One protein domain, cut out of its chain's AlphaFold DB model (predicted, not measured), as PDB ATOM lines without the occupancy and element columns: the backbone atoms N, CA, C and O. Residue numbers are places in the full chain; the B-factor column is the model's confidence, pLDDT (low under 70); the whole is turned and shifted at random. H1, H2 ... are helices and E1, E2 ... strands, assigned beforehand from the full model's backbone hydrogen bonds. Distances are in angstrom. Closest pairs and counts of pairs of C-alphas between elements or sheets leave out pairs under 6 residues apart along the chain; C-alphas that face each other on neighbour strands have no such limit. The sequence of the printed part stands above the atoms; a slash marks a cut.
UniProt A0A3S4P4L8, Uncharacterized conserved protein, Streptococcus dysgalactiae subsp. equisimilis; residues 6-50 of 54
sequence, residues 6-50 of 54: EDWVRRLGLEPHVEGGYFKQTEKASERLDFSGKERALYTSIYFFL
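What this domain is: This is residues 6 to 50 of the 54 residues of the protein "Uncharacterized conserved protein" of Streptococcus dysgalactiae subsp. equisimilis (UniProt A0A3S4P4L8). A short helix, H1, sits at one end of a long, narrow ribbon of two antiparallel strands, E1 and E4, with a small hairpin, E2 and E3, at the other end. The 45 printed residues include H1, E1, E2, E3 and E4, in that order, with antiparallel sheets E1 - E4 and E2 - E3; the class is mixed. The whole is loose, with a radius of gyration of the C-alphas of 13.5 A, spanning 41 by 20 by 11 A.

Where its parts are: H1, residues 6 to 12, begins at C-alpha 6 (-37.859, -46.247, -31.241) and is 10.0 A long. E1, residues 22 to 28, is 18.1 A long. E2, residues 32 to 34, is 7.0 A and E3, residues 39 to 41, 6.9 A. E4, residues 44 to 49, is 16.4 A long, ending at C-alpha 49 (-43.952, -38.733, -36.641).

How they stand to each other: In H1 every O i to N i+4 pair is within hydrogen-bond range. The closest C-alphas of H1 and E1, Val 9 and Tyr 22, are 7.4 A apart. E1 and E4 are antiparallel at 161 degrees, with N 24 and O 47 within hydrogen-bond range at 3.0 A. The hairpin E2 and E3 has N 33 and O 40 within range at 2.9 A. E3 runs on into E4 at 55 degrees.

The domain as a whole: The farthest C-alphas, Asp 7 and Gly 37, are 42.0 A apart. The printed part has no cut and no long link, and no printed residue is under 70 in pLDDT.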
ATOM      1  N   GLU A   6     -38.854 -45.454 -30.520       94.44
ATOM      2  CA  GLU A   6     -37.859 -46.247 -31.241       94.44
ATOM      3  C   GLU A   6     -38.504 -47.451 -31.932       94.44
ATOM      4  O   GLU A   6     -38.142 -47.784 -33.063       94.44
ATOM      5  N   ASP A   7     -39.512 -48.062 -31.302       95.56
ATOM      6  CA  ASP A   7     -40.276 -49.148 -31.914       95.56
ATOM      7  C   ASP A   7     -41.038 -48.675 -33.153       95.56
ATOM      8  O   ASP A   7     -41.024 -49.368 -34.172       95.56
ATOM      9  N   TRP A   8     -41.668 -47.496 -33.101       94.75
ATOM     10  CA  TRP A   8     -42.357 -46.913 -34.255       94.75
ATOM     11  C   TRP A   8     -41.398 -46.539 -35.381       94.75
ATOM     12  O   TRP A   8     -41.647 -46.899 -36.533       94.75
ATOM     13  N   VAL A   9     -40.280 -45.883 -35.052       95.69
ATOM     14  CA  VAL A   9     -39.244 -45.512 -36.027       95.69
ATOM     15  C   VAL A   9     -38.711 -46.755 -36.737       95.69
ATOM     16  O   VAL A   9     -38.698 -46.796 -37.965       95.69
ATOM     17  N   ARG A  10     -38.360 -47.809 -35.990       96.56
ATOM     18  CA  ARG A  10     -37.849 -49.061 -36.563       96.56
ATOM     19  C   ARG A  10     -38.911 -49.803 -37.370       96.56
ATOM     20  O   ARG A  10     -38.624 -50.260 -38.470       96.56
ATOM     21  N   ARG A  11     -40.132 -49.936 -36.840       95.50
ATOM     22  CA  ARG A  11     -41.207 -50.708 -37.484       95.50
ATOM     23  C   ARG A  11     -41.648 -50.093 -38.806       95.50
ATOM     24  O   ARG A  11     -41.913 -50.828 -39.750       95.50
ATOM     25  N   LEU A  12     -41.759 -48.768 -38.862       96.06
ATOM     26  CA  LEU A  12     -42.188 -48.064 -40.070       96.06
ATOM     27  C   LEU A  12     -41.001 -47.715 -40.985       96.06
ATOM     28  O   LEU A  12     -41.208 -47.411 -42.159       96.06
ATOM     29  N   GLY A  13     -39.765 -47.823 -40.486       97.25
ATOM     30  CA  GLY A  13     -38.545 -47.454 -41.205       97.25
ATOM     31  C   GLY A  13     -38.460 -45.949 -41.431       97.25
ATOM     32  O   GLY A  13     -38.210 -45.523 -42.552       97.25
ATOM     33  N   LEU A  14     -38.773 -45.160 -40.401       97.56
ATOM     34  CA  LEU A  14     -38.777 -43.701 -40.489       97.56
ATOM     35  C   LEU A  14     -37.356 -43.140 -40.402       97.56
ATOM     36  O   LEU A  14     -36.535 -43.621 -39.623       97.56
ATOM     37  N   GLU A  15     -37.109 -42.059 -41.127       97.50
ATOM     38  CA  GLU A  15     -35.836 -41.340 -41.155       97.50
ATOM     39  C   GLU A  15     -36.007 -39.924 -40.586       97.50
ATOM     40  O   GLU A  15     -37.108 -39.374 -40.660       97.50
ATOM     41  N   PRO A  16     -34.966 -39.305 -39.997       96.06
ATOM     42  CA  PRO A  16     -35.048 -37.921 -39.534       96.06
ATOM     43  C   PRO A  16     -35.440 -36.970 -40.673       96.06
ATOM     44  O   PRO A  16     -34.819 -36.977 -41.734       96.06
ATOM     45  N   HIS A  17     -36.449 -36.129 -40.449       94.50
ATOM     46  CA  HIS A  17     -36.855 -35.118 -41.423       94.50
ATOM     47  C   HIS A  17     -36.112 -33.798 -41.178       94.50
ATOM     48  O   HIS A  17     -35.893 -33.410 -40.027       94.50
ATOM     49  N   VAL A  18     -35.755 -33.078 -42.248       94.62
ATOM     50  CA  VAL A  18     -35.000 -31.808 -42.165       94.62
ATOM     51  C   VAL A  18     -35.748 -30.717 -41.392       94.62
ATOM     52  O   VAL A  18     -35.127 -29.891 -40.732       94.62
ATOM     53  N   GLU A  19     -37.081 -30.762 -41.402       91.75
ATOM     54  CA  GLU A  19     -37.949 -29.843 -40.649       91.75
ATOM     55  C   GLU A  19     -38.167 -30.288 -39.186       91.75
ATOM     56  O   GLU A  19     -38.852 -29.618 -38.416       91.75
ATOM     57  N   GLY A  20     -37.566 -31.410 -38.777       91.81
ATOM     58  CA  GLY A  20     -37.771 -32.049 -37.481       91.81
ATOM     59  C   GLY A  20     -38.799 -33.182 -37.519       91.81
ATOM     60  O   GLY A  20     -39.612 -33.293 -38.431       91.81
ATOM     61  N   GLY A  21     -38.747 -34.051 -36.505       94.19
ATOM     62  CA  GLY A  21     -39.509 -35.302 -36.491       94.19
ATOM     63  C   GLY A  21     -38.875 -36.386 -37.367       94.19
ATOM     64  O   GLY A  21     -37.705 -36.295 -37.746       94.19
ATOM     65  N   TYR A  22     -39.650 -37.430 -37.649       97.00
ATOM     66  CA  TYR A  22     -39.261 -38.523 -38.537       97.00
ATOM     67  C   TYR A  22     -40.308 -38.707 -39.628       97.00
ATOM     68  O   TYR A  22     -41.496 -38.507 -39.381       97.00
ATOM     69  N   PHE A  23     -39.892 -39.130 -40.814       97.94
ATOM     70  CA  PHE A  23     -40.798 -39.345 -41.931       97.94
ATOM     71  C   PHE A  23     -40.408 -40.558 -42.768       97.94
ATOM     72  O   PHE A  23     -39.294 -41.068 -42.680       97.94
ATOM     73  N   LYS A  24     -41.343 -41.012 -43.598       98.06
ATOM     74  CA  LYS A  24     -41.076 -41.934 -44.702       98.06
ATOM     75  C   LYS A  24     -42.116 -41.721 -45.785       98.06
ATOM     76  O   LYS A  24     -43.306 -41.742 -45.480       98.06
ATOM     77  N   GLN A  25     -41.689 -41.578 -47.037       97.94
ATOM     78  CA  GLN A  25     -42.618 -41.650 -48.164       97.94
ATOM     79  C   GLN A  25     -43.103 -43.090 -48.333       97.94
ATOM     80  O   GLN A  25     -42.295 -44.005 -48.486       97.94
ATOM     81  N   THR A  26     -44.416 -43.282 -48.294       97.69
ATOM     82  CA  THR A  26     -45.048 -44.592 -48.467       97.69
ATOM     83  C   THR A  26     -45.477 -44.803 -49.904       97.69
ATOM     84  O   THR A  26     -45.305 -45.892 -50.428       97.69
ATOM     85  N   GLU A  27     -45.976 -43.747 -50.548       98.06
ATOM     86  CA  GLU A  27     -46.545 -43.822 -51.888       98.06
ATOM     87  C   GLU A  27     -46.129 -42.626 -52.738       98.06
ATOM     88  O   GLU A  27     -45.967 -41.498 -52.254       98.06
ATOM     89  N   LYS A  28     -45.996 -42.884 -54.037       98.25
ATOM     90  CA  LYS A  28     -45.835 -41.875 -55.079       98.25
ATOM     91  C   LYS A  28     -46.555 -42.369 -56.320       98.25
ATOM     92  O   LYS A  28     -46.171 -43.396 -56.875       98.25
ATOM     93  N   ALA A  29     -47.573 -41.631 -56.749       98.25
ATOM     94  CA  ALA A  29     -48.357 -42.002 -57.915       98.25
ATOM     95  C   ALA A  29     -47.466 -42.140 -59.162       98.25
ATOM     96  O   ALA A  29     -46.567 -41.324 -59.393       98.25
ATOM     97  N   SER A  30     -47.734 -43.164 -59.973       97.94
ATOM     98  CA  SER A  30     -47.139 -43.311 -61.305       97.94
ATOM     99  C   SER A  30     -47.708 -42.292 -62.292       97.94
ATOM    100  O   SER A  30     -46.994 -41.839 -63.183       97.94
ATOM    101  N   GLU A  31     -48.977 -41.923 -62.112       98.19
ATOM    102  CA  GLU A  31     -49.647 -40.867 -62.866       98.19
ATOM    103  C   GLU A  31     -48.989 -39.509 -62.613       98.19
ATOM    104  O   GLU A  31     -48.601 -39.179 -61.484       98.19
ATOM    105  N   ARG A  32     -48.875 -38.715 -63.679       97.75
ATOM    106  CA  ARG A  32     -48.241 -37.398 -63.658       97.75
ATOM    107  C   ARG A  32     -49.161 -36.334 -64.226       97.75
ATOM    108  O   ARG A  32     -49.967 -36.608 -65.108       97.75
ATOM    109  N   LEU A  33     -48.996 -35.117 -63.723       97.00
ATOM    110  CA  LEU A  33     -49.653 -33.917 -64.223       97.00
ATOM    111  C   LEU A  33     -48.632 -32.799 -64.417       97.00
ATOM    112  O   LEU A  33     -47.633 -32.719 -63.694       97.00
ATOM    113  N   ASP A  34     -48.895 -31.931 -65.390       97.00
ATOM    114  CA  ASP A  34     -48.163 -30.679 -65.530       97.00
ATOM    115  C   ASP A  34     -48.676 -29.682 -64.488       97.00
ATOM    116  O   ASP A  34     -49.857 -29.329 -64.455       97.00
ATOM    117  N   PHE A  35     -47.772 -29.238 -63.622       94.06
ATOM    118  CA  PHE A  35     -48.006 -28.140 -62.708       94.06
ATOM    119  C   PHE A  35     -47.026 -27.003 -63.007       94.06
ATOM    120  O   PHE A  35     -45.851 -27.054 -62.631       94.06
ATOM    121  N   SER A  36     -47.528 -25.957 -63.669       94.50
ATOM    122  CA  SER A  36     -46.766 -24.751 -64.026       94.50
ATOM    123  C   SER A  36     -45.516 -25.033 -64.876       94.50
ATOM    124  O   SER A  36     -44.434 -24.512 -64.597       94.50
ATOM    125  N   GLY A  37     -45.654 -25.863 -65.912       96.00
ATOM    126  CA  GLY A  37     -44.580 -26.244 -66.833       96.00
ATOM    127  C   GLY A  37     -43.621 -27.282 -66.249       96.00
ATOM    128  O   GLY A  37     -42.487 -27.414 -66.713       96.00
ATOM    129  N   LYS A  38     -44.025 -27.984 -65.185       96.50
ATOM    130  CA  LYS A  38     -43.212 -29.007 -64.524       96.50
ATOM    131  C   LYS A  38     -44.052 -30.237 -64.238       96.50
ATOM    132  O   LYS A  38     -45.054 -30.160 -63.534       96.50
ATOM    133  N   GLU A  39     -43.568 -31.398 -64.664       97.31
ATOM    134  CA  GLU A  39     -44.198 -32.656 -64.283       97.31
ATOM    135  C   GLU A  39     -44.107 -32.900 -62.771       97.31
ATOM    136  O   GLU A  39     -43.048 -32.768 -62.137       97.31
ATOM    137  N   ARG A  40     -45.234 -33.302 -62.191       97.44
ATOM    138  CA  ARG A  40     -45.372 -33.743 -60.805       97.44
ATOM    139  C   ARG A  40     -46.138 -35.056 -60.778       97.44
ATOM    140  O   ARG A  40     -46.999 -35.282 -61.620       97.44
ATOM    141  N   ALA A  41     -45.818 -35.920 -59.816       98.00
ATOM    142  CA  ALA A  41     -46.681 -37.062 -59.522       98.00
ATOM    143  C   ALA A  41     -48.055 -36.544 -59.072       98.00
ATOM    144  O   ALA A  41     -48.109 -35.519 -58.389       98.00
ATOM    145  N   LEU A  42     -49.128 -37.253 -59.427       97.88
ATOM    146  CA  LEU A  42     -50.498 -36.870 -59.071       97.88
ATOM    147  C   LEU A  42     -50.671 -36.682 -57.559       97.88
ATOM    148  O   LEU A  42     -51.331 -35.746 -57.119       97.88
ATOM    149  N   TYR A  43     -50.031 -37.541 -56.769       97.69
ATOM    150  CA  TYR A  43     -49.911 -37.380 -55.329       97.69
ATOM    151  C   TYR A  43     -48.670 -38.101 -54.793       97.69
ATOM    152  O   TYR A  43     -48.086 -38.981 -55.437       97.69
ATOM    153  N   THR A  44     -48.299 -37.741 -53.569       98.06
ATOM    154  CA  THR A  44     -47.395 -38.503 -52.708       98.06
ATOM    155  C   THR A  44     -48.025 -38.643 -51.329       98.06
ATOM    156  O   THR A  44     -48.884 -37.854 -50.933       98.06
ATOM    157  N   SER A  45     -47.622 -39.667 -50.588       98.44
ATOM    158  CA  SER A  45     -48.055 -39.861 -49.204       98.44
ATOM    159  C   SER A  45     -46.864 -40.191 -48.330       98.44
ATOM    160  O   SER A  45     -45.929 -40.871 -48.762       98.44
ATOM    161  N   ILE A  46     -46.898 -39.690 -47.100       98.12
ATOM    162  CA  ILE A  46     -45.850 -39.921 -46.113       98.12
ATOM    163  C   ILE A  46     -46.462 -40.360 -44.787       98.12
ATOM    164  O   ILE A  46     -47.552 -39.923 -44.415       98.12
ATOM    165  N   TYR A  47     -45.710 -41.155 -44.032       97.56
ATOM    166  CA  TYR A  47     -45.820 -41.136 -42.580       97.56
ATOM    167  C   TYR A  47     -44.999 -39.977 -42.038       97.56
ATOM    168  O   TYR A  47     -43.876 -39.753 -42.490       97.56
ATOM    169  N   PHE A  48     -45.547 -39.280 -41.047       96.94
ATOM    170  CA  PHE A  48     -44.847 -38.233 -40.321       96.94
ATOM    171  C   PHE A  48     -45.055 -38.417 -38.820       96.94
ATOM    172  O   PHE A  48     -46.186 -38.537 -38.350       96.94
ATOM    173  N   PHE A  49     -43.956 -38.472 -38.072       95.50
ATOM    174  CA  PHE A  49     -43.952 -38.733 -36.641       95.50
ATOM    175  C   PHE A  49     -43.278 -37.590 -35.889       95.50
ATOM    176  O   PHE A  49     -42.061 -37.390 -35.954       95.50
ATOM    177  N   LEU A  50     -44.100 -36.842 -35.160       94.56
ATOM    178  CA  LEU A  50     -43.661 -35.738 -34.326       94.56
ATOM    179  C   LEU A  50     -43.175 -36.244 -32.975       94.56
ATOM    180  O   LEU A  50     -43.813 -37.069 -32.324       94.56
TER     181      LEU A  50